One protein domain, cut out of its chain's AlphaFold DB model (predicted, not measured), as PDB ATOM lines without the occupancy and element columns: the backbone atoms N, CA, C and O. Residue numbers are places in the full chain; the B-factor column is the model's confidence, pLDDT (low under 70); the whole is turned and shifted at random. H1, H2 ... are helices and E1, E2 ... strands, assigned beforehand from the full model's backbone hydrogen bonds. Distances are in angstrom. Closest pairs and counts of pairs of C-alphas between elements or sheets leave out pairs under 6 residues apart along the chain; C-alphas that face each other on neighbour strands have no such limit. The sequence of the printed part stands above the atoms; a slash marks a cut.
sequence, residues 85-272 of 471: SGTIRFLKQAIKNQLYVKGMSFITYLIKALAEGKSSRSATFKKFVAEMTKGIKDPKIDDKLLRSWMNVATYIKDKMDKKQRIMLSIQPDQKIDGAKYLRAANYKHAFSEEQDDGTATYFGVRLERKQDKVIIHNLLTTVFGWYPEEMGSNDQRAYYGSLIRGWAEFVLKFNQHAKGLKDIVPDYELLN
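What this domain is: This is residues 85 to 272 of the 471 residues of an uncharacterized protein of Salmonella muenchen (UniProt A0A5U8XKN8). A small three-stranded sheet, E1 E2 E3, makes one end of the domain, and the two long helices H1 and H6 run side by side, the same way, from its one covered face towards the other end. There H5, H3 and H2 pack on these long helices, H5 and H3 on H1 and H2 on H6, while a long loop, residues 190 to 209, joins the sheet to H5. The printed part has 188 residues, with six named helices and three named strands in the order H1 H2 H3 H4 E1 E2 H5 E3 H6, and its class is mostly helix; the sheet, in the order E1 E2 E3, is antiparallel. It is compact, with a radius of gyration of the C-alphas of 17.5 A and spans of 51 by 35 by 31 A.

Where its parts are: The sheet's strands are E1, residues 166 to 172, 20.1 A long from C-alpha 166 at (12.100, -39.106, -8.120); E2, residues 183 to 189, 20.2 A; and E3, residues 230 to 233. H1, residues 86 to 115, is 43.4 A long and begins at C-alpha 86 (13.268, -26.536, 6.880). H6, residues 238 to 262, is 34.9 A long, has a kink of 33 degrees near residue 256 and ends at C-alpha 262 (6.960, -61.633, 4.065). H2 is residues 123 to 132, H3 143 to 158, 22.1 A, H4 162 to 165, and H5 210 to 224, 21.7 A.

How they stand to each other: E1 and E2 form a hairpin, with N 167 and O 188 at 2.8 A; E2 and E3 are antiparallel, with N 185 and O 231 at 2.8 A. H1 and H6 lie on the same face of the sheet, two layers, helices on one face: H6 at a height over the sheet of 8.8 A, over E2 and E3, and H1 at 11.2 A. They touch at a shallow tilt of 16 degrees, the closest C-alphas being those of Ile 88 and Tyr 240, 6.6 A. H5 touches H1, C-alphas of Gly 103 and Val 223 closest at 6.0 A. H3 touches H1 at a shallow tilt of 19 degrees, opposite ways, closest at Ala 115 and Asp 143, 5.8 A between C-alphas. H2 touches H6 about perpendicular, at 77 degrees, with C-alphas of Phe 125 and Gly 260 closest at 5.3 A. H4 only grazes the sheet and is near H1. In H1, H2 and H3 every O i to N i+4 pair is within hydrogen-bond range; H5 has 10 of 11, H6 18 of 21, and H4 is too short for one.

The domain as a whole: The farthest C-alphas, those of Asp 138 and Gln 236, are 52.4 A apart. The printed part has no cut; the one long link is E2 to H5. No printed residue is under 70 in pLDDT, whose mean is 92.8.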
ATOM      1  N   SER A  85       8.966 -24.660   5.329       89.50
ATOM      2  CA  SER A  85       9.917 -24.749   6.442       89.50
ATOM      3  C   SER A  85      11.091 -25.689   6.148       89.50
ATOM      4  O   SER A  85      11.017 -26.566   5.280       89.50
ATOM      5  N   GLY A  86      12.173 -25.565   6.924       90.06
ATOM      6  CA  GLY A  86      13.268 -26.536   6.880       90.06
ATOM      7  C   GLY A  86      12.780 -27.952   7.214       90.06
ATOM      8  O   GLY A  86      13.170 -28.907   6.549       90.06
ATOM      9  N   THR A  87      11.829 -28.083   8.145       93.56
ATOM     10  CA  THR A  87      11.195 -29.364   8.507       93.56
ATOM     11  C   THR A  87      10.418 -29.998   7.352       93.56
ATOM     12  O   THR A  87      10.513 -31.208   7.151       93.56
ATOM     13  N   ILE A  88       9.694 -29.215   6.544       94.25
ATOM     14  CA  ILE A  88       9.022 -29.733   5.342       94.25
ATOM     15  C   ILE A  88      10.009 -30.094   4.242       94.25
ATOM     16  O   ILE A  88       9.825 -31.113   3.577       94.25
ATOM     17  N   ARG A  89      11.084 -29.324   4.061       93.81
ATOM     18  CA  ARG A  89      12.145 -29.693   3.113       93.81
ATOM     19  C   ARG A  89      12.832 -30.998   3.521       93.81
ATOM     20  O   ARG A  89      13.039 -31.852   2.658       93.81
ATOM     21  N   PHE A  90      13.095 -31.186   4.816       95.81
ATOM     22  CA  PHE A  90      13.561 -32.451   5.382       95.81
ATOM     23  C   PHE A  90      12.559 -33.586   5.120       95.81
ATOM     24  O   PHE A  90      12.929 -34.580   4.503       95.81
ATOM     25  N   LEU A  91      11.283 -33.425   5.495       96.75
ATOM     26  CA  LEU A  91      10.240 -34.444   5.304       96.75
ATOM     27  C   LEU A  91      10.078 -34.840   3.829       96.75
ATOM     28  O   LEU A  91       9.997 -36.020   3.502       96.75
ATOM     29  N   LYS A  92      10.093 -33.860   2.923       95.50
ATOM     30  CA  LYS A  92      10.049 -34.079   1.474       95.50
ATOM     31  C   LYS A  92      11.248 -34.900   0.993       95.50
ATOM     32  O   LYS A  92      11.071 -35.819   0.198       95.50
ATOM     33  N   GLN A  93      12.458 -34.616   1.483       95.00
ATOM     34  CA  GLN A  93      13.648 -35.394   1.134       95.00
ATOM     35  C   GLN A  93      13.639 -36.799   1.762       95.00
ATOM     36  O   GLN A  93      14.027 -37.755   1.094       95.00
ATOM     37  N   ALA A  94      13.146 -36.940   2.995       96.56
ATOM     38  CA  ALA A  94      12.956 -38.220   3.669       96.56
ATOM     39  C   ALA A  94      11.999 -39.137   2.894       96.56
ATOM     40  O   ALA A  94      12.372 -40.258   2.560       96.56
ATOM     41  N   ILE A  95      10.815 -38.634   2.517       97.44
ATOM     42  CA  ILE A  95       9.842 -39.363   1.688       97.44
ATOM     43  C   ILE A  95      10.495 -39.815   0.376       97.44
ATOM     44  O   ILE A  95      10.426 -40.991   0.031       97.44
ATOM     45  N   LYS A  96      11.198 -38.921  -0.337       95.75
ATOM     46  CA  LYS A  96      11.910 -39.282  -1.577       95.75
ATOM     47  C   LYS A  96      12.932 -40.404  -1.374       95.75
ATOM     48  O   LYS A  96      13.005 -41.311  -2.201       95.75
ATOM     49  N   ASN A  97      13.728 -40.332  -0.306       94.19
ATOM     50  CA  ASN A  97      14.735 -41.344   0.006       94.19
ATOM     51  C   ASN A  97      14.074 -42.692   0.328       94.19
ATOM     52  O   ASN A  97      14.456 -43.706  -0.252       94.19
ATOM     53  N   GLN A  98      13.053 -42.701   1.188       95.25
ATOM     54  CA  GLN A  98      12.400 -43.933   1.626       95.25
ATOM     55  C   GLN A  98      11.585 -44.594   0.505       95.25
ATOM     56  O   GLN A  98      11.636 -45.815   0.364       95.25
ATOM     57  N   LEU A  99      10.919 -43.811  -0.357       95.75
ATOM     58  CA  LEU A  99      10.296 -44.313  -1.591       95.75
ATOM     59  C   LEU A  99      11.313 -45.058  -2.463       95.75
ATOM     60  O   LEU A  99      11.038 -46.161  -2.930       95.75
ATOM     61  N   TYR A 100      12.505 -44.484  -2.655       95.12
ATOM     62  CA  TYR A 100      13.578 -45.127  -3.414       95.12
ATOM     63  C   TYR A 100      14.072 -46.415  -2.741       95.12
ATOM     64  O   TYR A 100      14.100 -47.463  -3.383       95.12
ATOM     65  N   VAL A 101      14.422 -46.365  -1.452       94.00
ATOM     66  CA  VAL A 101      14.977 -47.515  -0.716       94.00
ATOM     67  C   VAL A 101      13.974 -48.667  -0.632       94.00
ATOM     68  O   VAL A 101      14.296 -49.799  -1.009       94.00
ATOM     69  N   LYS A 102      12.741 -48.406  -0.189       95.25
ATOM     70  CA  LYS A 102      11.721 -49.451  -0.020       95.25
ATOM     71  C   LYS A 102      11.167 -49.931  -1.369       95.25
ATOM     72  O   LYS A 102      10.961 -51.130  -1.523       95.25
ATOM     73  N   GLY A 103      11.051 -49.064  -2.380       95.94
ATOM     74  CA  GLY A 103      10.673 -49.467  -3.741       95.94
ATOM     75  C   GLY A 103      11.705 -50.387  -4.412       95.94
ATOM     76  O   GLY A 103      11.367 -51.482  -4.863       95.94
ATOM     77  N   MET A 104      12.986 -49.994  -4.419       96.31
ATOM     78  CA  MET A 104      14.060 -50.799  -5.024       96.31
ATOM     79  C   MET A 104      14.302 -52.115  -4.269       96.31
ATOM     80  O   MET A 104      14.507 -53.157  -4.900       96.31
ATOM     81  N   SER A 105      14.262 -52.101  -2.931       95.50
ATOM     82  CA  SER A 105      14.422 -53.327  -2.134       95.50
ATOM     83  C   SER A 105      13.246 -54.286  -2.325       95.50
ATOM     84  O   SER A 105      13.490 -55.469  -2.552       95.50
ATOM     85  N   PHE A 106      11.995 -53.803  -2.332       97.44
ATOM     86  CA  PHE A 106      10.814 -54.637  -2.593       97.44
ATOM     87  C   PHE A 106      10.937 -55.401  -3.915       97.44
ATOM     88  O   PHE A 106      10.810 -56.624  -3.925       97.44
ATOM     89  N   ILE A 107      11.263 -54.709  -5.014       97.88
ATOM     90  CA  ILE A 107      11.436 -55.338  -6.334       97.88
ATOM     91  C   ILE A 107      12.584 -56.363  -6.311       97.88
ATOM     92  O   ILE A 107      12.445 -57.461  -6.850       97.88
ATOM     93  N   THR A 108      13.695 -56.045  -5.639       97.62
ATOM     94  CA  THR A 108      14.862 -56.940  -5.538       97.62
ATOM     95  C   THR A 108      14.532 -58.233  -4.791       97.62
ATOM     96  O   THR A 108      14.780 -59.324  -5.310       97.62
ATOM     97  N   TYR A 109      13.939 -58.132  -3.598       97.19
ATOM     98  CA  TYR A 109      13.543 -59.293  -2.797       97.19
ATOM     99  C   TYR A 109      12.442 -60.114  -3.475       97.19
ATOM    100  O   TYR A 109      12.491 -61.343  -3.439       97.19
ATOM    101  N   LEU A 110      11.497 -59.455  -4.150       97.12
ATOM    102  CA  LEU A 110      10.448 -60.096  -4.938       97.12
ATOM    103  C   LEU A 110      11.017 -60.950  -6.077       97.12
ATOM    104  O   LEU A 110      10.718 -62.142  -6.147       97.12
ATOM    105  N   ILE A 111      11.832 -60.362  -6.962       97.44
ATOM    106  CA  ILE A 111      12.390 -61.086  -8.114       97.44
ATOM    107  C   ILE A 111      13.280 -62.233  -7.629       97.44
ATOM    108  O   ILE A 111      13.167 -63.338  -8.155       97.44
ATOM    109  N   LYS A 112      14.104 -62.009  -6.595       97.06
ATOM    110  CA  LYS A 112      14.948 -63.053  -6.000       97.06
ATOM    111  C   LYS A 112      14.118 -64.224  -5.465       97.06
ATOM    112  O   LYS A 112      14.351 -65.361  -5.859       97.06
ATOM    113  N   ALA A 113      13.121 -63.962  -4.618       96.62
ATOM    114  CA  ALA A 113      12.313 -65.021  -4.013       96.62
ATOM    115  C   ALA A 113      11.503 -65.818  -5.052       96.62
ATOM    116  O   ALA A 113      11.362 -67.034  -4.926       96.62
ATOM    117  N   LEU A 114      10.993 -65.154  -6.094       95.88
ATOM    118  CA  LEU A 114      10.275 -65.824  -7.179       95.88
ATOM    119  C   LEU A 114      11.210 -66.620  -8.108       95.88
ATOM    120  O   LEU A 114      10.826 -67.703  -8.542       95.88
ATOM    121  N   ALA A 115      12.432 -66.138  -8.374       95.88
ATOM    122  CA  ALA A 115      13.451 -66.883  -9.126       95.88
ATOM    123  C   ALA A 115      13.917 -68.149  -8.378       95.88
ATOM    124  O   ALA A 115      14.129 -69.186  -8.999       95.88
ATOM    125  N   GLU A 116      13.965 -68.098  -7.042       95.81
ATOM    126  CA  GLU A 116      14.146 -69.260  -6.153       95.81
ATOM    127  C   GLU A 116      12.927 -70.221  -6.139       95.81
ATOM    128  O   GLU A 116      12.928 -71.215  -5.414       95.81
ATOM    129  N   GLY A 117      11.865 -69.940  -6.906       93.56
ATOM    130  CA  GLY A 117      10.663 -70.774  -7.010       93.56
ATOM    131  C   GLY A 117       9.690 -70.664  -5.829       93.56
ATOM    132  O   GLY A 117       8.765 -71.472  -5.719       93.56
ATOM    133  N   LYS A 118       9.865 -69.686  -4.930       94.88
ATOM    134  CA  LYS A 118       8.986 -69.507  -3.763       94.88
ATOM    135  C   LYS A 118       7.622 -68.953  -4.181       94.88
ATOM    136  O   LYS A 118       7.504 -68.169  -5.118       94.88
ATOM    137  N   SER A 119       6.571 -69.319  -3.442       90.12
ATOM    138  CA  SER A 119       5.201 -68.865  -3.707       90.12
ATOM    139  C   SER A 119       4.477 -68.484  -2.415       90.12
ATOM    140  O   SER A 119       4.384 -69.285  -1.488       90.12
ATOM    141  N   SER A 120       3.957 -67.255  -2.358       91.31
ATOM    142  CA  SER A 120       3.151 -66.763  -1.232       91.31
ATOM    143  C   SER A 120       1.752 -67.384  -1.239       91.31
ATOM    144  O   SER A 120       1.217 -67.764  -2.285       91.31
ATOM    145  N   ARG A 121       1.116 -67.462  -0.065       91.06
ATOM    146  CA  ARG A 121      -0.296 -67.861   0.059       91.06
ATOM    147  C   ARG A 121      -1.253 -66.694  -0.220       91.06
ATOM    148  O   ARG A 121      -2.386 -66.948  -0.622       91.06
ATOM    149  N   SER A 122      -0.798 -65.448  -0.070       93.19
ATOM    150  CA  SER A 122      -1.589 -64.229  -0.268       93.19
ATOM    151  C   SER A 122      -2.155 -64.109  -1.689       93.19
ATOM    152  O   SER A 122      -1.423 -64.026  -2.677       93.19
ATOM    153  N   ALA A 123      -3.486 -64.042  -1.795       93.56
ATOM    154  CA  ALA A 123      -4.178 -63.825  -3.067       93.56
ATOM    155  C   ALA A 123      -3.833 -62.459  -3.688       93.56
ATOM    156  O   ALA A 123      -3.628 -62.367  -4.897       93.56
ATOM    157  N   THR A 124      -3.694 -61.417  -2.861       92.81
ATOM    158  CA  THR A 124      -3.295 -60.068  -3.294       92.81
ATOM    159  C   THR A 124      -1.898 -60.064  -3.907       92.81
ATOM    160  O   THR A 124      -1.679 -59.435  -4.940       92.81
ATOM    161  N   PHE A 125      -0.963 -60.812  -3.319       93.56
ATOM    162  CA  PHE A 125       0.391 -60.955  -3.853       93.56
ATOM    163  C   PHE A 125       0.406 -61.727  -5.176       93.56
ATOM    164  O   PHE A 125       1.037 -61.286  -6.133       93.56
ATOM    165  N   LYS A 126      -0.349 -62.830  -5.280       93.81
ATOM    166  CA  LYS A 126      -0.497 -63.573  -6.545       93.81
ATOM    167  C   LYS A 126      -1.090 -62.707  -7.659       93.81
ATOM    168  O   LYS A 126      -0.593 -62.754  -8.781       93.81
ATOM    169  N   LYS A 127      -2.115 -61.901  -7.351       95.06
ATOM    170  CA  LYS A 127      -2.713 -60.949  -8.301       95.06
ATOM    171  C   LYS A 127      -1.693 -59.908  -8.758       95.06
ATOM    172  O   LYS A 127      -1.552 -59.706  -9.956       95.06
ATOM    173  N   PHE A 128      -0.944 -59.327  -7.821       94.94
ATOM    174  CA  PHE A 128       0.124 -58.377  -8.121       94.94
ATOM    175  C   PHE A 128       1.187 -58.985  -9.050       94.94
ATOM    176  O   PHE A 128       1.455 -58.428 -10.108       94.94
ATOM    177  N   VAL A 129       1.725 -60.172  -8.739       94.06
ATOM    178  CA  VAL A 129       2.705 -60.857  -9.609       94.06
ATOM    179  C   VAL A 129       2.131 -61.122 -11.008       94.06
ATOM    180  O   VAL A 129       2.812 -60.873 -12.001       94.06
ATOM    181  N   ALA A 130       0.869 -61.556 -11.106       93.44
ATOM    182  CA  ALA A 130       0.202 -61.755 -12.392       93.44
ATOM    183  C   ALA A 130       0.073 -60.443 -13.193       93.44
ATOM    184  O   ALA A 130       0.354 -60.430 -14.393       93.44
ATOM    185  N   GLU A 131      -0.285 -59.334 -12.536       93.19
ATOM    186  CA  GLU A 131      -0.352 -57.997 -13.139       93.19
ATOM    187  C   GLU A 131       1.011 -57.548 -13.686       93.19
ATOM    188  O   GLU A 131       1.065 -57.041 -14.805       93.19
ATOM    189  N   MET A 132       2.118 -57.816 -12.980       91.81
ATOM    190  CA  MET A 132       3.464 -57.445 -13.452       91.81
ATOM    191  C   MET A 132       3.880 -58.215 -14.714       91.81
ATOM    192  O   MET A 132       4.656 -57.716 -15.526       91.81
ATOM    193  N   THR A 133       3.342 -59.422 -14.905       92.69
ATOM    194  CA  THR A 133       3.589 -60.266 -16.089       92.69
ATOM    195  C   THR A 133       2.584 -60.066 -17.232       92.69
ATOM    196  O   THR A 133       2.644 -60.767 -18.244       92.69
ATOM    197  N   LYS A 134       1.640 -59.127 -17.093       90.06
ATOM    198  CA  LYS A 134       0.583 -58.886 -18.081       90.06
ATOM    199  C   LYS A 134       1.169 -58.502 -19.446       90.06
ATOM    200  O   LYS A 134       2.075 -57.683 -19.540       90.06
ATOM    201  N   GLY A 135       0.613 -59.085 -20.510       85.12
ATOM    202  CA  GLY A 135       1.055 -58.870 -21.896       85.12
ATOM    203  C   GLY A 135       2.139 -59.840 -22.383       85.12
ATOM    204  O   GLY A 135       2.456 -59.845 -23.569       85.12
ATOM    205  N   ILE A 136       2.671 -60.699 -21.508       90.50
ATOM    206  CA  ILE A 136       3.737 -61.649 -21.842       90.50
ATOM    207  C   ILE A 136       3.149 -63.049 -22.023       90.50
ATOM    208  O   ILE A 136       2.407 -63.544 -21.175       90.50
ATOM    209  N   LYS A 137       3.516 -63.714 -23.121       85.00
ATOM    210  CA  LYS A 137       3.241 -65.138 -23.322       85.00
ATOM    211  C   LYS A 137       4.309 -65.963 -22.598       85.00
ATOM    212  O   LYS A 137       5.490 -65.805 -22.893       85.00
ATOM    213  N   ASP A 138       3.880 -66.837 -21.689       88.38
ATOM    214  CA  ASP A 138       4.726 -67.740 -20.891       88.38
ATOM    215  C   ASP A 138       5.840 -67.012 -20.090       88.38
ATOM    216  O   ASP A 138       7.033 -67.263 -20.307       88.38
ATOM    217  N   PRO A 139       5.474 -66.090 -19.168       92.12
ATOM    218  CA  PRO A 139       6.423 -65.237 -18.448       92.12
ATOM    219  C   PRO A 139       7.404 -66.046 -17.591       92.12
ATOM    220  O   PRO A 139       7.011 -66.955 -16.860       92.12
ATOM    221  N   LYS A 140       8.692 -65.676 -17.638       94.00
ATOM    222  CA  LYS A 140       9.753 -66.341 -16.858       94.00
ATOM    223  C   LYS A 140      10.358 -65.410 -15.817       94.00
ATOM    224  O   LYS A 140      11.028 -64.441 -16.162       94.00
ATOM    225  N   ILE A 141      10.152 -65.759 -14.552       94.25
ATOM    226  CA  ILE A 141      10.755 -65.110 -13.389       94.25
ATOM    227  C   ILE A 141      11.835 -66.068 -12.878       94.25
ATOM    228  O   ILE A 141      11.542 -67.030 -12.181       94.25
ATOM    229  N   ASP A 142      13.064 -65.865 -13.349       95.38
ATOM    230  CA  ASP A 142      14.221 -66.750 -13.157       95.38
ATOM    231  C   ASP A 142      15.516 -65.925 -12.993       95.38
ATOM    232  O   ASP A 142      15.498 -64.691 -13.061       95.38
ATOM    233  N   ASP A 143      16.666 -66.587 -12.834       96.81
ATOM    234  CA  ASP A 143      17.967 -65.918 -12.646       96.81
ATOM    235  C   ASP A 143      18.354 -64.944 -13.776       96.81
ATOM    236  O   ASP A 143      19.165 -64.040 -13.564       96.81
ATOM    237  N   LYS A 144      17.798 -65.098 -14.989       96.75
ATOM    238  CA  LYS A 144      18.027 -64.155 -16.101       96.75
ATOM    239  C   LYS A 144      17.270 -62.847 -15.887       96.75
ATOM    240  O   LYS A 144      17.811 -61.778 -16.179       96.75
ATOM    241  N   LEU A 145      16.058 -62.919 -15.332       97.31
ATOM    242  CA  LEU A 145      15.331 -61.726 -14.904       97.31
ATOM    243  C   LEU A 145      16.046 -61.068 -13.720       97.31
ATOM    244  O   LEU A 145      16.218 -59.854 -13.736       97.31
ATOM    245  N   LEU A 146      16.529 -61.852 -12.747       97.44
ATOM    246  CA  LEU A 146      17.283 -61.317 -11.609       97.44
ATOM    247  C   LEU A 146      18.558 -60.585 -12.058       97.44
ATOM    248  O   LEU A 146      18.791 -59.462 -11.620       97.44
ATOM    249  N   ARG A 147      19.348 -61.149 -12.983       97.31
ATOM    250  CA  ARG A 147      20.513 -60.446 -13.557       97.31
ATOM    251  C   ARG A 147      20.124 -59.188 -14.333       97.31
ATOM    252  O   ARG A 147      20.755 -58.150 -14.151       97.31
ATOM    253  N   SER A 148      19.073 -59.254 -15.152       97.31
ATOM    254  CA  SER A 148      18.561 -58.082 -15.879       97.31
ATOM    255  C   SER A 148      18.132 -56.968 -14.916       97.31
ATOM    256  O   SER A 148      18.479 -55.806 -15.129       97.31
ATOM    257  N   TRP A 149      17.461 -57.321 -13.815       97.75
ATOM    258  CA  TRP A 149      17.109 -56.393 -12.746       97.75
ATOM    259  C   TRP A 149      18.339 -55.810 -12.052       97.75
ATOM    260  O   TRP A 149      18.422 -54.595 -11.925       97.75
ATOM    261  N   MET A 150      19.320 -56.627 -11.656       97.31
ATOM    262  CA  MET A 150      20.532 -56.134 -10.988       97.31
ATOM    263  C   MET A 150      21.310 -55.140 -11.865       97.31
ATOM    264  O   MET A 150      21.786 -54.122 -11.356       97.31
ATOM    265  N   ASN A 151      21.370 -55.366 -13.181       96.31
ATOM    266  CA  ASN A 151      21.984 -54.434 -14.130       96.31
ATOM    267  C   ASN A 151      21.231 -53.088 -14.179       96.31
ATOM    268  O   ASN A 151      21.850 -52.027 -14.097       96.31
ATOM    269  N   VAL A 152      19.894 -53.124 -14.256       95.94
ATOM    270  CA  VAL A 152      19.038 -51.923 -14.238       95.94
ATOM    271  C   VAL A 152      19.120 -51.193 -12.895       95.94
ATOM    272  O   VAL A 152      19.293 -49.978 -12.871       95.94
ATOM    273  N   ALA A 153      19.060 -51.910 -11.774       96.06
ATOM    274  CA  ALA A 153      19.153 -51.343 -10.433       96.06
ATOM    275  C   ALA A 153      20.505 -50.652 -10.200       96.06
ATOM    276  O   ALA A 153      20.536 -49.538  -9.678       96.06
ATOM    277  N   THR A 154      21.601 -51.261 -10.663       95.56
ATOM    278  CA  THR A 154      22.951 -50.670 -10.633       95.56
ATOM    279  C   THR A 154      23.016 -49.401 -11.483       95.56
ATOM    280  O   THR A 154      23.470 -48.363 -11.008       95.56
ATOM    281  N   TYR A 155      22.479 -49.424 -12.707       94.50
ATOM    282  CA  TYR A 155      22.407 -48.226 -13.548       94.50
ATOM    283  C   TYR A 155      21.592 -47.098 -12.892       94.50
ATOM    284  O   TYR A 155      22.051 -45.955 -12.829       94.50
ATOM    285  N   ILE A 156      20.406 -47.404 -12.353       92.75
ATOM    286  CA  ILE A 156      19.574 -46.420 -11.651       92.75
ATOM    287  C   ILE A 156      20.334 -45.864 -10.439       92.75
ATOM    288  O   ILE A 156      20.280 -44.661 -10.198       92.75
ATOM    289  N   LYS A 157      21.057 -46.705  -9.687       91.25
ATOM    290  CA  LYS A 157      21.835 -46.298  -8.507       91.25
ATOM    291  C   LYS A 157      23.015 -45.389  -8.859       91.25
ATOM    292  O   LYS A 157      23.181 -44.363  -8.193       91.25
ATOM    293  N   ASP A 158      23.767 -45.717  -9.908       91.88
ATOM    294  CA  ASP A 158      25.109 -45.167 -10.142       91.88
ATOM    295  C   ASP A 158      25.203 -44.201 -11.338       91.88
ATOM    296  O   ASP A 158      26.167 -43.439 -11.428       91.88
ATOM    297  N   LYS A 159      24.239 -44.225 -12.274       91.31
ATOM    298  CA  LYS A 159      24.277 -43.444 -13.531       91.31
ATOM    299  C   LYS A 159      23.125 -42.453 -13.697       91.31
ATOM    300  O   LYS A 159      23.349 -41.373 -14.232       91.31
ATOM    301  N   MET A 160      21.916 -42.779 -13.237       89.44
ATOM    302  CA  MET A 160      20.757 -41.878 -13.344       89.44
ATOM    303  C   MET A 160      20.840 -40.720 -12.334       89.44
ATOM    304  O   MET A 160      21.119 -40.957 -11.155       89.44
ATOM    305  N   ASP A 161      20.544 -39.476 -12.733       87.25
ATOM    306  CA  ASP A 161      20.551 -38.330 -11.806       87.25
ATOM    307  C   ASP A 161      19.539 -38.535 -10.662       87.25
ATOM    308  O   ASP A 161      18.363 -38.837 -10.877       87.25
ATOM    309  N   LYS A 162      19.989 -38.323  -9.418       83.31
ATOM    310  CA  LYS A 162      19.155 -38.365  -8.207       83.31
ATOM    311  C   LYS A 162      17.954 -37.414  -8.287       83.31
ATOM    312  O   LYS A 162      16.934 -37.694  -7.658       83.31
ATOM    313  N   LYS A 163      18.050 -36.305  -9.034       81.94
ATOM    314  CA  LYS A 163      16.922 -35.379  -9.246       81.94
ATOM    315  C   LYS A 163      15.873 -35.932 -10.213       81.94
ATOM    316  O   LYS A 163      14.697 -35.659 -10.005       81.94
ATOM    317  N   GLN A 164      16.287 -36.711 -11.216       82.00
ATOM    318  CA  GLN A 164      15.403 -37.302 -12.227       82.00
ATOM    319  C   GLN A 164      14.680 -38.554 -11.711       82.00
ATOM    320  O   GLN A 164      13.492 -38.709 -11.971       82.00
ATOM    321  N   ARG A 165      15.361 -39.412 -10.927       89.38
ATOM    322  CA  ARG A 165      14.787 -40.661 -10.367       89.38
ATOM    323  C   ARG A 165      13.403 -40.447  -9.756       89.38
ATOM    324  O   ARG A 165      12.461 -41.160 -10.090       89.38
ATOM    325  N   ILE A 166      13.316 -39.477  -8.843       92.56
ATOM    326  CA  ILE A 166      12.100 -39.106  -8.120       92.56
ATOM    327  C   ILE A 166      12.042 -37.584  -7.998       92.56
ATOM    328  O   ILE A 166      12.916 -36.953  -7.390       92.56
ATOM    329  N   MET A 167      10.951 -37.009  -8.487       92.94
ATOM    330  CA  MET A 167      10.570 -35.621  -8.282       92.94
ATOM    331  C   MET A 167       9.408 -35.566  -7.292       92.94
ATOM    332  O   MET A 167       8.409 -36.256  -7.451       92.94
ATOM    333  N   LEU A 168       9.542 -34.727  -6.267       95.25
ATOM    334  CA  LEU A 168       8.470 -34.400  -5.333       95.25
ATOM    335  C   LEU A 168       8.555 -32.899  -5.070       95.25
ATOM    336  O   LEU A 168       9.618 -32.389  -4.706       95.25
ATOM    337  N   SER A 169       7.460 -32.189  -5.311       93.81
ATOM    338  CA  SER A 169       7.361 -30.728  -5.211       93.81
ATOM    339  C   SER A 169       6.021 -30.343  -4.594       93.81
ATOM    340  O   SER A 169       5.089 -31.141  -4.633       93.81
ATOM    341  N   ILE A 170       5.914 -29.151  -4.007       93.12
ATOM    342  CA  ILE A 170       4.649 -28.655  -3.455       93.12
ATOM    343  C   ILE A 170       4.285 -27.368  -4.186       93.12
ATOM    344  O   ILE A 170       5.090 -26.439  -4.239       93.12
ATOM    345  N   GLN A 171       3.078 -27.319  -4.742       91.00
ATOM    346  CA  GLN A 171       2.550 -26.157  -5.452       91.00
ATOM    347  C   GLN A 171       1.411 -25.513  -4.645       91.00
ATOM    348  O   GLN A 171       0.632 -26.229  -4.005       91.00
ATOM    349  N   PRO A 172       1.308 -24.173  -4.621       89.75
ATOM    350  CA  PRO A 172       0.157 -23.476  -4.063       89.75
ATOM    351  C   PRO A 172      -1.027 -23.485  -5.035       89.75
ATOM    352  O   PRO A 172      -0.842 -23.511  -6.247       89.75
ATOM    353  N   ASP A 173      -2.244 -23.403  -4.491       85.69
ATOM    354  CA  ASP A 173      -3.468 -23.057  -5.232       85.69
ATOM    355  C   ASP A 173      -3.857 -23.983  -6.413       85.69
ATOM    356  O   ASP A 173      -4.707 -23.619  -7.232       85.69
ATOM    357  N   GLN A 174      -3.289 -25.191  -6.479       88.69
ATOM    358  CA  GLN A 174      -3.546 -26.186  -7.527       88.69
ATOM    359  C   GLN A 174      -4.979 -26.733  -7.479       88.69
ATOM    360  O   GLN A 174      -5.621 -26.797  -6.427       88.69
ATOM    361  N   LYS A 175      -5.476 -27.152  -8.645       89.75
ATOM    362  CA  LYS A 175      -6.797 -27.754  -8.823       89.75
ATOM    363  C   LYS A 175      -6.647 -29.219  -9.232       89.75
ATOM    364  O   LYS A 175      -6.124 -29.475 -10.308       89.75
ATOM    365  N   ILE A 176      -7.144 -30.131  -8.399       88.81
ATOM    366  CA  ILE A 176      -7.146 -31.588  -8.614       88.81
ATOM    367  C   ILE A 176      -8.616 -32.021  -8.666       88.81
ATOM    368  O   ILE A 176      -9.397 -31.603  -7.810       88.81
ATOM    369  N   ASP A 177      -9.025 -32.769  -9.694       87.50
ATOM    370  CA  ASP A 177     -10.393 -33.299  -9.873       87.50
ATOM    371  C   ASP A 177     -11.538 -32.294  -9.632       87.50
ATOM    372  O   ASP A 177     -12.593 -32.599  -9.078       87.50
ATOM    373  N   GLY A 178     -11.340 -31.040 -10.048       85.19
ATOM    374  CA  GLY A 178     -12.331 -29.975  -9.866       85.19
ATOM    375  C   GLY A 178     -12.200 -29.189  -8.557       85.19
ATOM    376  O   GLY A 178     -12.594 -28.021  -8.529       85.19
ATOM    377  N   ALA A 179     -11.599 -29.764  -7.515       90.19
ATOM    378  CA  ALA A 179     -11.395 -29.134  -6.214       90.19
ATOM    379  C   ALA A 179     -10.093 -28.315  -6.174       90.19
ATOM    380  O   ALA A 179      -9.061 -28.727  -6.697       90.19
ATOM    381  N   LYS A 180     -10.133 -27.136  -5.539       91.38
ATOM    382  CA  LYS A 180      -8.945 -26.301  -5.312       91.38
ATOM    383  C   LYS A 180      -8.322 -26.627  -3.952       91.38
ATOM    384  O   LYS A 180      -9.039 -26.724  -2.953       91.38
ATOM    385  N   TYR A 181      -6.997 -26.733  -3.915       91.44
ATOM    386  CA  TYR A 181      -6.224 -27.030  -2.714       91.44
ATOM    387  C   TYR A 181      -5.256 -25.897  -2.360       91.44
ATOM    388  O   TYR A 181      -4.605 -25.332  -3.238       91.44
ATOM    389  N   LEU A 182      -5.135 -25.572  -1.069       89.12
ATOM    390  CA  LEU A 182      -4.197 -24.562  -0.566       89.12
ATOM    391  C   LEU A 182      -2.754 -24.937  -0.911       89.12
ATOM    392  O   LEU A 182      -1.978 -24.078  -1.337       89.12
ATOM    393  N   ARG A 183      -2.401 -26.216  -0.743       91.81
ATOM    394  CA  ARG A 183      -1.140 -26.813  -1.197       91.81
ATOM    395  C   ARG A 183      -1.401 -28.195  -1.782       91.81
ATOM    396  O   ARG A 183      -2.209 -28.946  -1.239       91.81
ATOM    397  N   ALA A 184      -0.675 -28.545  -2.834       93.38
ATOM    398  CA  ALA A 184      -0.701 -29.867  -3.441       93.38
ATOM    399  C   ALA A 184       0.721 -30.397  -3.635       93.38
ATOM    400  O   ALA A 184       1.586 -29.711  -4.185       93.38
ATOM    401  N   ALA A 185       0.965 -31.618  -3.169       95.88
ATOM    402  CA  ALA A 185       2.183 -32.352  -3.461       95.88
ATOM    403  C   ALA A 185       2.057 -32.962  -4.862       95.88
ATOM    404  O   ALA A 185       1.061 -33.613  -5.156       95.88
ATOM    405  N   ASN A 186       3.064 -32.738  -5.704       95.69
ATOM    406  CA  ASN A 186       3.178 -33.279  -7.055       95.69
ATOM    407  C   ASN A 186       4.372 -34.228  -7.090       95.69
ATOM    408  O   ASN A 186       5.507 -33.803  -6.831       95.69
ATOM    409  N   TYR A 187       4.107 -35.481  -7.425       95.69
ATOM    410  CA  TYR A 187       5.044 -36.588  -7.476       95.69
ATOM    411  C   TYR A 187       5.197 -37.102  -8.908       95.69
ATOM    412  O   TYR A 187       4.214 -37.286  -9.617       95.69
ATOM    413  N   LYS A 188       6.442 -37.339  -9.332       93.81
ATOM    414  CA  LYS A 188       6.783 -37.996 -10.602       93.81
ATOM    415  C   LYS A 188       8.031 -38.854 -10.426       93.81
ATOM    416  O   LYS A 188       8.878 -38.562  -9.579       93.81
ATOM    417  N   HIS A 189       8.186 -39.867 -11.266       93.75
ATOM    418  CA  HIS A 189       9.359 -40.736 -11.296       93.75
ATOM    419  C   HIS A 189       9.819 -40.979 -12.737       93.75
ATOM    420  O   HIS A 189       8.986 -41.056 -13.638       93.75
ATOM    421  N   ALA A 190      11.118 -41.182 -12.965       90.62
ATOM    422  CA  ALA A 190      11.658 -41.404 -14.316       90.62
ATOM    423  C   ALA A 190      11.082 -42.652 -15.028       90.62
ATOM    424  O   ALA A 190      11.160 -42.779 -16.246       90.62
ATOM    425  N   PHE A 191      10.503 -43.599 -14.283       90.25
ATOM    426  CA  PHE A 191      10.085 -44.904 -14.808       90.25
ATOM    427  C   PHE A 191       8.845 -44.878 -15.711       90.25
ATOM    428  O   PHE A 191       8.616 -45.855 -16.413       90.25
ATOM    429  N   SER A 192       8.065 -43.792 -15.711       82.69
ATOM    430  CA  SER A 192       6.904 -43.611 -16.598       82.69
ATOM    431  C   SER A 192       7.265 -43.007 -17.959       82.69
ATOM    432  O   SER A 192       6.427 -42.999 -18.855       82.69
ATOM    433  N   GLU A 193       8.490 -42.498 -18.124       78.44
ATOM    434  CA  GLU A 193       8.954 -41.880 -19.376       78.44
ATOM    435  C   GLU A 193       9.513 -42.919 -20.368       78.44
ATOM    436  O   GLU A 193       9.505 -42.698 -21.578       78.44
ATOM    437  N   GLU A 194       9.963 -44.071 -19.863       81.19
ATOM    438  CA  GLU A 194      10.506 -45.175 -20.657       81.19
ATOM    439  C   GLU A 194       9.369 -45.993 -21.296       81.19
ATOM    440  O   GLU A 194       8.458 -46.445 -20.607       81.19
ATOM    441  N   GLN A 195       9.424 -46.208 -22.613       76.00
ATOM    442  CA  GLN A 195       8.375 -46.903 -23.373       76.00
ATOM    443  C   GLN A 195       8.792 -48.318 -23.801       76.00
ATOM    444  O   GLN A 195       9.984 -48.630 -23.917       76.00
ATOM    445  N   ASP A 196       7.804 -49.172 -24.093       73.25
ATOM    446  CA  ASP A 196       8.041 -50.427 -24.812       73.25
ATOM    447  C   ASP A 196       8.274 -50.147 -26.306       73.25
ATOM    448  O   ASP A 196       7.352 -49.995 -27.104       73.25
ATOM    449  N   ASP A 197       9.551 -50.066 -26.666       80.75
ATOM    450  CA  ASP A 197      10.071 -49.967 -28.031       80.75
ATOM    451  C   ASP A 197      10.241 -51.350 -28.696       80.75
ATOM    452  O   ASP A 197      10.806 -51.466 -29.786       80.75
ATOM    453  N   GLY A 198       9.819 -52.428 -28.024       79.00
ATOM    454  CA  GLY A 198      10.037 -53.798 -28.463       79.00
ATOM    455  C   GLY A 198      11.508 -54.229 -28.461       79.00
ATOM    456  O   GLY A 198      11.823 -55.270 -29.053       79.00
ATOM    457  N   THR A 199      12.427 -53.483 -27.837       87.88
ATOM    458  CA  THR A 199      13.833 -53.882 -27.674       87.88
ATOM    459  C   THR A 199      14.076 -54.553 -26.319       87.88
ATOM    460  O   THR A 199      13.226 -54.581 -25.434       87.88
ATOM    461  N   ALA A 200      15.254 -55.160 -26.154       90.00
ATOM    462  CA  ALA A 200      15.718 -55.663 -24.861       90.00
ATOM    463  C   ALA A 200      16.631 -54.627 -24.181       90.00
ATOM    464  O   ALA A 200      17.685 -54.985 -23.661       90.00
ATOM    465  N   THR A 201      16.261 -53.345 -24.240       91.38
ATOM    466  CA  THR A 201      17.048 -52.229 -23.701       91.38
ATOM    467  C   THR A 201      16.176 -51.374 -22.786       91.38
ATOM    468  O   THR A 201      15.066 -51.010 -23.166       91.38
ATOM    469  N   TYR A 202      16.667 -51.049 -21.590       90.88
ATOM    470  CA  TYR A 202      15.950 -50.232 -20.605       90.88
ATOM    471  C   TYR A 202      16.891 -49.168 -20.035       90.88
ATOM    472  O   TYR A 202      17.930 -49.519 -19.478       90.88
ATOM    473  N   PHE A 203      16.598 -47.880 -20.241       88.44
ATOM    474  CA  PHE A 203      17.531 -46.768 -19.967       88.44
ATOM    475  C   PHE A 203      18.939 -46.969 -20.575       88.44
ATOM    476  O   PHE A 203      19.964 -46.664 -19.965       88.44
ATOM    477  N   GLY A 204      19.015 -47.555 -21.775       87.25
ATOM    478  CA  GLY A 204      20.283 -47.904 -22.432       87.25
ATOM    479  C   GLY A 204      20.977 -49.170 -21.897       87.25
ATOM    480  O   GLY A 204      21.952 -49.622 -22.496       87.25
ATOM    481  N   VAL A 205      20.479 -49.792 -20.823       92.56
ATOM    482  CA  VAL A 205      20.988 -51.071 -20.304       92.56
ATOM    483  C   VAL A 205      20.424 -52.224 -21.129       92.56
ATOM    484  O   VAL A 205      19.210 -52.404 -21.200       92.56
ATOM    485  N   ARG A 206      21.300 -53.042 -21.720       93.56
ATOM    486  CA  ARG A 206      20.902 -54.265 -22.429       93.56
ATOM    487  C   ARG A 206      20.519 -55.369 -21.437       93.56
ATOM    488  O   ARG A 206      21.317 -55.741 -20.578       93.56
ATOM    489  N   LEU A 207      19.315 -55.906 -21.596       94.69
ATOM    490  CA  LEU A 207      18.740 -56.988 -20.800       94.69
ATOM    491  C   LEU A 207      18.926 -58.348 -21.487       94.69
ATOM    492  O   LEU A 207      19.217 -58.430 -22.684       94.69
ATOM    493  N   GLU A 208      18.714 -59.428 -20.734       93.12
ATOM    494  CA  GLU A 208      18.809 -60.803 -21.243       93.12
ATOM    495  C   GLU A 208      17.675 -61.130 -22.237       93.12
ATOM    496  O   GLU A 208      17.887 -61.868 -23.204       93.12
ATOM    497  N   ARG A 209      16.459 -60.597 -22.026       94.00
ATOM    498  CA  ARG A 209      15.274 -60.861 -22.869       94.00
ATOM    499  C   ARG A 209      14.366 -59.635 -22.992       94.00
ATOM    500  O   ARG A 209      14.251 -58.840 -22.068       94.00
ATOM    501  N   LYS A 210      13.604 -59.553 -24.092       92.56
ATOM    502  CA  LYS A 210      12.563 -58.521 -24.288       92.56
ATOM    503  C   LYS A 210      11.487 -58.546 -23.193       92.56
ATOM    504  O   LYS A 210      11.107 -57.500 -22.690       92.56
ATOM    505  N   GLN A 211      11.050 -59.735 -22.764       93.19
ATOM    506  CA  GLN A 211      10.076 -59.857 -21.670       93.19
ATOM    507  C   GLN A 211      10.588 -59.278 -20.341       93.19
ATOM    508  O   GLN A 211       9.787 -58.806 -19.541       93.19
ATOM    509  N   ASP A 212      11.908 -59.276 -20.112       94.81
ATOM    510  CA  ASP A 212      12.483 -58.761 -18.868       94.81
ATOM    511  C   ASP A 212      12.298 -57.238 -18.789       94.81
ATOM    512  O   ASP A 212      12.034 -56.724 -17.705       94.81
ATOM    513  N   LYS A 213      12.320 -56.536 -19.938       93.69
ATOM    514  CA  LYS A 213      11.969 -55.108 -20.040       93.69
ATOM    515  C   LYS A 213      10.555 -54.862 -19.525       93.69
ATOM    516  O   LYS A 213      10.367 -54.032 -18.644       93.69
ATOM    517  N   VAL A 214       9.585 -55.617 -20.042       92.94
ATOM    518  CA  VAL A 214       8.162 -55.473 -19.700       92.94
ATOM    519  C   VAL A 214       7.921 -55.746 -18.212       92.94
ATOM    520  O   VAL A 214       7.278 -54.939 -17.545       92.94
ATOM    521  N   ILE A 215       8.495 -56.822 -17.655       95.38
ATOM    522  CA  ILE A 215       8.342 -57.151 -16.225       95.38
ATOM    523  C   ILE A 215       8.971 -56.066 -15.339       95.38
ATOM    524  O   ILE A 215       8.335 -55.610 -14.391       95.38
ATOM    525  N   ILE A 216      10.199 -55.628 -15.644       95.56
ATOM    526  CA  ILE A 216      10.909 -54.598 -14.865       95.56
ATOM    527  C   ILE A 216      10.188 -53.245 -14.953       95.56
ATOM    528  O   ILE A 216      10.057 -52.562 -13.938       95.56
ATOM    529  N   HIS A 217       9.679 -52.875 -16.130       94.25
ATOM    530  CA  HIS A 217       8.909 -51.648 -16.324       94.25
ATOM    531  C   HIS A 217       7.597 -51.661 -15.532       94.25
ATOM    532  O   HIS A 217       7.338 -50.724 -14.775       94.25
ATOM    533  N   ASN A 218       6.809 -52.737 -15.632       94.25
ATOM    534  CA  ASN A 218       5.565 -52.898 -14.874       94.25
ATOM    535  C   ASN A 218       5.819 -52.855 -13.356       94.25
ATOM    536  O   ASN A 218       5.075 -52.203 -12.622       94.25
ATOM    537  N   LEU A 219       6.894 -53.502 -12.887       96.31
ATOM    538  CA  LEU A 219       7.308 -53.478 -11.482       96.31
ATOM    539  C   LEU A 219       7.663 -52.070 -11.007       96.31
ATOM    540  O   LEU A 219       7.144 -51.627  -9.987       96.31
ATOM    541  N   LEU A 220       8.520 -51.358 -11.742       95.56
ATOM    542  CA  LEU A 220       8.931 -50.001 -11.386       95.56
ATOM    543  C   LEU A 220       7.743 -49.034 -11.394       95.56
ATOM    544  O   LEU A 220       7.503 -48.361 -10.395       95.56
ATOM    545  N   THR A 221       6.972 -48.990 -12.481       94.25
ATOM    546  CA  THR A 221       5.808 -48.094 -12.599       94.25
ATOM    547  C   THR A 221       4.744 -48.380 -11.543       94.25
ATOM    548  O   THR A 221       4.224 -47.441 -10.948       94.25
ATOM    549  N   THR A 222       4.463 -49.648 -11.223       95.31
ATOM    550  CA  THR A 222       3.452 -49.972 -10.203       95.31
ATOM    551  C   THR A 222       3.936 -49.671  -8.787       95.31
ATOM    552  O   THR A 222       3.205 -49.056  -8.016       95.31
ATOM    553  N   VAL A 223       5.156 -50.087  -8.424       96.69
ATOM    554  CA  VAL A 223       5.680 -49.924  -7.053       96.69
ATOM    555  C   VAL A 223       5.910 -48.452  -6.719       96.69
ATOM    556  O   VAL A 223       5.588 -48.017  -5.615       96.69
ATOM    557  N   PHE A 224       6.427 -47.662  -7.663       96.00
ATOM    558  CA  PHE A 224       6.593 -46.224  -7.453       96.00
ATOM    559  C   PHE A 224       5.265 -45.456  -7.604       96.00
ATOM    560  O   PHE A 224       5.024 -44.528  -6.834       96.00
ATOM    561  N   GLY A 225       4.345 -45.915  -8.461       95.38
ATOM    562  CA  GLY A 225       2.966 -45.413  -8.569       95.38
ATOM    563  C   GLY A 225       2.048 -45.725  -7.374       95.38
ATOM    564  O   GLY A 225       0.886 -45.319  -7.358       95.38
ATOM    565  N   TRP A 226       2.533 -46.421  -6.338       96.06
ATOM    566  CA  TRP A 226       1.814 -46.517  -5.063       96.06
ATOM    567  C   TRP A 226       1.732 -45.166  -4.339       96.06
ATOM    568  O   TRP A 226       0.736 -44.909  -3.657       96.06
ATOM    569  N   TYR A 227       2.723 -44.287  -4.514       96.56
ATOM    570  CA  TYR A 227       2.612 -42.896  -4.083       96.56
ATOM    571  C   TYR A 227       1.795 -42.118  -5.136       96.56
ATOM    572  O   TYR A 227       2.140 -42.177  -6.317       96.56
ATOM    573  N   PRO A 228       0.717 -41.407  -4.757       95.00
ATOM    574  CA  PRO A 228      -0.153 -40.718  -5.713       95.00
ATOM    575  C   PRO A 228       0.560 -39.549  -6.409       95.00
ATOM    576  O   PRO A 228       1.286 -38.788  -5.768       95.00
ATOM    577  N   GLU A 229       0.326 -39.383  -7.717       94.50
ATOM    578  CA  GLU A 229       0.934 -38.313  -8.532       94.50
ATOM    579  C   GLU A 229       0.583 -36.909  -8.024       94.50
ATOM    580  O   GLU A 229       1.442 -36.027  -7.993       94.50
ATOM    581  N   GLU A 230      -0.655 -36.703  -7.575       94.75
ATOM    582  CA  GLU A 230      -1.120 -35.450  -6.985       94.75
ATOM    583  C   GLU A 230      -1.818 -35.725  -5.647       94.75
ATOM    584  O   GLU A 230      -2.654 -36.621  -5.539       94.75
ATOM    585  N   MET A 231      -1.486 -34.952  -4.610       94.56
ATOM    586  CA  MET A 231      -2.142 -35.041  -3.302       94.56
ATOM    587  C   MET A 231      -2.362 -33.651  -2.710       94.56
ATOM    588  O   MET A 231      -1.415 -32.948  -2.352       94.56
ATOM    589  N   GLY A 232      -3.623 -33.241  -2.609       91.62
ATOM    590  CA  GLY A 232      -4.026 -31.926  -2.116       91.62
ATOM    591  C   GLY A 232      -4.258 -31.869  -0.603       91.62
ATOM    592  O   GLY A 232      -4.673 -32.843   0.021       91.62
ATOM    593  N   SER A 233      -4.056 -30.697   0.003       90.31
ATOM    594  CA  SER A 233      -4.501 -30.416   1.371       90.31
ATOM    595  C   SER A 233      -5.039 -28.993   1.535       90.31
ATOM    596  O   SER A 233      -4.506 -28.027   0.985       90.31
ATOM    597  N   ASN A 234      -6.110 -28.895   2.326       87.31
ATOM    598  CA  ASN A 234      -6.781 -27.662   2.745       87.31
ATOM    599  C   ASN A 234      -6.731 -27.461   4.276       87.31
ATOM    600  O   ASN A 234      -7.473 -26.643   4.817       87.31
ATOM    601  N   ASP A 235      -5.878 -28.207   4.984       83.69
ATOM    602  CA  ASP A 235      -5.718 -28.076   6.437       83.69
ATOM    603  C   ASP A 235      -4.957 -26.797   6.821       83.69
ATOM    604  O   ASP A 235      -4.218 -26.225   6.017       83.69
ATOM    605  N   GLN A 236      -5.000 -26.435   8.110       79.69
ATOM    606  CA  GLN A 236      -4.129 -25.399   8.698       79.69
ATOM    607  C   GLN A 236      -2.619 -25.672   8.528       79.69
ATOM    608  O   GLN A 236      -1.809 -24.785   8.768       79.69
ATOM    609  N   ARG A 237      -2.245 -26.887   8.103       85.38
ATOM    610  CA  ARG A 237      -0.875 -27.376   7.878       85.38
ATOM    611  C   ARG A 237      -0.718 -27.915   6.449       85.38
ATOM    612  O   ARG A 237      -0.256 -29.035   6.253       85.38
ATOM    613  N   ALA A 238      -1.187 -27.178   5.444       87.75
ATOM    614  CA  ALA A 238      -1.384 -27.710   4.089       87.75
ATOM    615  C   ALA A 238      -0.124 -28.323   3.423       87.75
ATOM    616  O   ALA A 238      -0.251 -29.278   2.660       87.75
ATOM    617  N   TYR A 239       1.089 -27.832   3.712       91.31
ATOM    618  CA  TYR A 239       2.340 -28.437   3.217       91.31
ATOM    619  C   TYR A 239       2.602 -29.823   3.829       91.31
ATOM    620  O   TYR A 239       2.842 -30.785   3.104       91.31
ATOM    621  N   TYR A 240       2.520 -29.942   5.158       92.56
ATOM    622  CA  TYR A 240       2.587 -31.232   5.843       92.56
ATOM    623  C   TYR A 240       1.479 -32.170   5.358       92.56
ATOM    624  O   TYR A 240       1.744 -33.307   4.973       92.56
ATOM    625  N   GLY A 241       0.243 -31.666   5.333       91.62
ATOM    626  CA  GLY A 241      -0.964 -32.418   5.016       91.62
ATOM    627  C   GLY A 241      -1.018 -32.971   3.592       91.62
ATOM    628  O   GLY A 241      -1.696 -33.976   3.384       91.62
ATOM    629  N   SER A 242      -0.335 -32.348   2.625       93.25
ATOM    630  CA  SER A 242      -0.236 -32.849   1.247       93.25
ATOM    631  C   SER A 242       0.835 -33.935   1.110       93.25
ATOM    632  O   SER A 242       0.567 -34.993   0.545       93.25
ATOM    633  N   LEU A 243       2.020 -33.729   1.698       95.81
ATOM    634  CA  LEU A 243       3.088 -34.734   1.724       95.81
ATOM    635  C   LEU A 243       2.668 -36.004   2.470       95.81
ATOM    636  O   LEU A 243       2.861 -37.118   1.980       95.81
ATOM    637  N   ILE A 244       2.109 -35.849   3.672       95.19
ATOM    638  CA  ILE A 244       1.930 -36.986   4.572       95.19
ATOM    639  C   ILE A 244       0.788 -37.911   4.152       95.19
ATOM    640  O   ILE A 244       0.869 -39.112   4.385       95.19
ATOM    641  N   ARG A 245      -0.243 -37.385   3.477       94.38
ATOM    642  CA  ARG A 245      -1.322 -38.201   2.901       94.38
ATOM    643  C   ARG A 245      -0.829 -39.054   1.733       94.38
ATOM    644  O   ARG A 245      -1.169 -40.231   1.665       94.38
ATOM    645  N   GLY A 246       0.038 -38.509   0.876       95.44
ATOM    646  CA  GLY A 246       0.678 -39.291  -0.184       95.44
ATOM    647  C   GLY A 246       1.574 -40.394   0.385       95.44
ATOM    648  O   GLY A 246       1.536 -41.535  -0.076       95.44
ATOM    649  N   TRP A 247       2.315 -40.089   1.457       97.75
ATOM    650  CA  TRP A 247       3.113 -41.090   2.168       97.75
ATOM    651  C   TRP A 247       2.246 -42.156   2.860       97.75
ATOM    652  O   TRP A 247       2.567 -43.338   2.786       97.75
ATOM    653  N   ALA A 248       1.118 -41.773   3.462       96.81
ATOM    654  CA  ALA A 248       0.153 -42.696   4.056       96.81
ATOM    655  C   ALA A 248      -0.421 -43.688   3.031       96.81
ATOM    656  O   ALA A 248      -0.459 -44.889   3.295       96.81
ATOM    657  N   GLU A 249      -0.806 -43.212   1.842       96.44
ATOM    658  CA  GLU A 249      -1.226 -44.088   0.744       96.44
ATOM    659  C   GLU A 249      -0.128 -45.065   0.317       96.44
ATOM    660  O   GLU A 249      -0.410 -46.250   0.118       96.44
ATOM    661  N   PHE A 250       1.119 -44.591   0.210       97.81
ATOM    662  CA  PHE A 250       2.249 -45.462  -0.094       97.81
ATOM    663  C   PHE A 250       2.438 -46.528   0.991       97.81
ATOM    664  O   PHE A 250       2.526 -47.702   0.652       97.81
ATOM    665  N   VAL A 251       2.437 -46.161   2.280       98.00
ATOM    666  CA  VAL A 251       2.573 -47.110   3.403       98.00
ATOM    667  C   VAL A 251       1.473 -48.173   3.373       98.00
ATOM    668  O   VAL A 251       1.774 -49.357   3.517       98.00
ATOM    669  N   LEU A 252       0.215 -47.786   3.126       96.75
ATOM    670  CA  LEU A 252      -0.911 -48.723   3.034       96.75
ATOM    671  C   LEU A 252      -0.742 -49.726   1.886       96.75
ATOM    672  O   LEU A 252      -0.813 -50.937   2.116       96.75
ATOM    673  N   LYS A 253      -0.489 -49.240   0.663       96.25
ATOM    674  CA  LYS A 253      -0.309 -50.091  -0.528       96.25
ATOM    675  C   LYS A 253       0.947 -50.959  -0.394       96.25
ATOM    676  O   LYS A 253       0.882 -52.170  -0.601       96.25
ATOM    677  N   PHE A 254       2.061 -50.377   0.053       97.31
ATOM    678  CA  PHE A 254       3.301 -51.096   0.334       97.31
ATOM    679  C   PHE A 254       3.060 -52.229   1.334       97.31
ATOM    680  O   PHE A 254       3.320 -53.382   1.004       97.31
ATOM    681  N   ASN A 255       2.487 -51.955   2.513       96.88
ATOM    682  CA  ASN A 255       2.231 -52.986   3.525       96.88
ATOM    683  C   ASN A 255       1.254 -54.063   3.032       96.88
ATOM    684  O   ASN A 255       1.403 -55.232   3.395       96.88
ATOM    685  N   GLN A 256       0.273 -53.710   2.197       94.94
ATOM    686  CA  GLN A 256      -0.657 -54.667   1.592       94.94
ATOM    687  C   GLN A 256       0.065 -55.707   0.713       94.94
ATOM    688  O   GLN A 256      -0.272 -56.894   0.776       94.94
ATOM    689  N   HIS A 257       1.068 -55.295  -0.068       94.56
ATOM    690  CA  HIS A 257       1.852 -56.196  -0.922       94.56
ATOM    691  C   HIS A 257       3.035 -56.846  -0.178       94.56
ATOM    692  O   HIS A 257       3.268 -58.049  -0.319       94.56
ATOM    693  N   ALA A 258       3.729 -56.093   0.679       95.38
ATOM    694  CA  ALA A 258       4.862 -56.541   1.488       95.38
ATOM    695  C   ALA A 258       4.495 -57.657   2.476       95.38
ATOM    696  O   ALA A 258       5.309 -58.550   2.693       95.38
ATOM    697  N   LYS A 259       3.260 -57.696   2.998       95.38
ATOM    698  CA  LYS A 259       2.758 -58.838   3.790       95.38
ATOM    699  C   LYS A 259       2.857 -60.162   3.022       95.38
ATOM    700  O   LYS A 259       3.285 -61.159   3.586       95.38
ATOM    701  N   GLY A 260       2.541 -60.165   1.724       94.19
ATOM    702  CA  GLY A 260       2.686 -61.355   0.879       94.19
ATOM    703  C   GLY A 260       4.139 -61.693   0.531       94.19
ATOM    704  O   GLY A 260       4.473 -62.867   0.417       94.19
ATOM    705  N   LEU A 261       5.019 -60.690   0.425       95.25
ATOM    706  CA  LEU A 261       6.462 -60.925   0.297       95.25
ATOM    707  C   LEU A 261       7.037 -61.538   1.585       95.25
ATOM    708  O   LEU A 261       7.848 -62.458   1.513       95.25
ATOM    709  N   LYS A 262       6.556 -61.105   2.756       95.44
ATOM    710  CA  LYS A 262       6.960 -61.633   4.065       95.44
ATOM    711  C   LYS A 262       6.616 -63.118   4.249       95.44
ATOM    712  O   LYS A 262       7.372 -63.827   4.902       95.44
ATOM    713  N   ASP A 263       5.558 -63.625   3.602       93.62
ATOM    714  CA  ASP A 263       5.246 -65.069   3.573       93.62
ATOM    715  C   ASP A 263       6.384 -65.928   2.976       93.62
ATOM    716  O   ASP A 263       6.467 -67.121   3.266       93.62
ATOM    717  N   ILE A 264       7.216 -65.354   2.092       95.25
ATOM    718  CA  ILE A 264       8.295 -66.052   1.361       95.25
ATOM    719  C   ILE A 264       9.705 -65.526   1.680       95.25
ATOM    720  O   ILE A 264      10.699 -66.190   1.373       95.25
ATOM    721  N   VAL A 265       9.795 -64.361   2.321       95.25
ATOM    722  CA  VAL A 265      11.009 -63.758   2.884       95.25
ATOM    723  C   VAL A 265      10.665 -63.308   4.314       95.25
ATOM    724  O   VAL A 265      10.283 -62.154   4.502       95.25
ATOM    725  N   PRO A 266      10.739 -64.200   5.325       91.62
ATOM    726  CA  PRO A 266      10.249 -63.923   6.682       91.62
ATOM    727  C   PRO A 266      10.836 -62.659   7.316       91.62
ATOM    728  O   PRO A 266      10.124 -61.917   7.997       91.62
ATOM    729  N   ASP A 267      12.101 -62.376   7.020       89.50
ATOM    730  CA  ASP A 267      12.855 -61.236   7.546       89.50
ATOM    731  C   ASP A 267      12.491 -59.906   6.860       89.50
ATOM    732  O   ASP A 267      12.927 -58.846   7.295       89.50
ATOM    733  N   TYR A 268      11.647 -59.915   5.818       92.44
ATOM    734  CA  TYR A 268      11.251 -58.690   5.123       92.44
ATOM    735  C   TYR A 268      10.426 -57.768   6.032       92.44
ATOM    736  O   TYR A 268       9.366 -58.146   6.550       92.44
ATOM    737  N   GLU A 269      10.910 -56.547   6.238       90.94
ATOM    738  CA  GLU A 269      10.274 -55.562   7.109       90.94
ATOM    739  C   GLU A 269       9.043 -54.906   6.474       90.94
ATOM    740  O   GLU A 269       9.039 -54.523   5.302       90.94
ATOM    741  N   LEU A 270       8.007 -54.705   7.291       94.31
ATOM    742  CA  LEU A 270       6.873 -53.845   6.955       94.31
ATOM    743  C   LEU A 270       7.163 -52.412   7.415       94.31
ATOM    744  O   LEU A 270       7.938 -52.198   8.345       94.31
ATOM    745  N   LEU A 271       6.515 -51.432   6.792       95.75
ATOM    746  CA  LEU A 271       6.559 -50.051   7.264       95.75
ATOM    747  C   LEU A 271       5.654 -49.883   8.485       95.75
ATOM    748  O   LEU A 271       4.586 -50.490   8.558       95.75
ATOM    749  N   ASN A 272       6.055 -49.036   9.429       95.00
ATOM    750  CA  ASN A 272       5.213 -48.701  10.569       95.00
ATOM    751  C   ASN A 272       3.956 -47.952  10.092       95.00
ATOM    752  O   ASN A 272       4.059 -46.893   9.472       95.00
TER     753      ASN A 272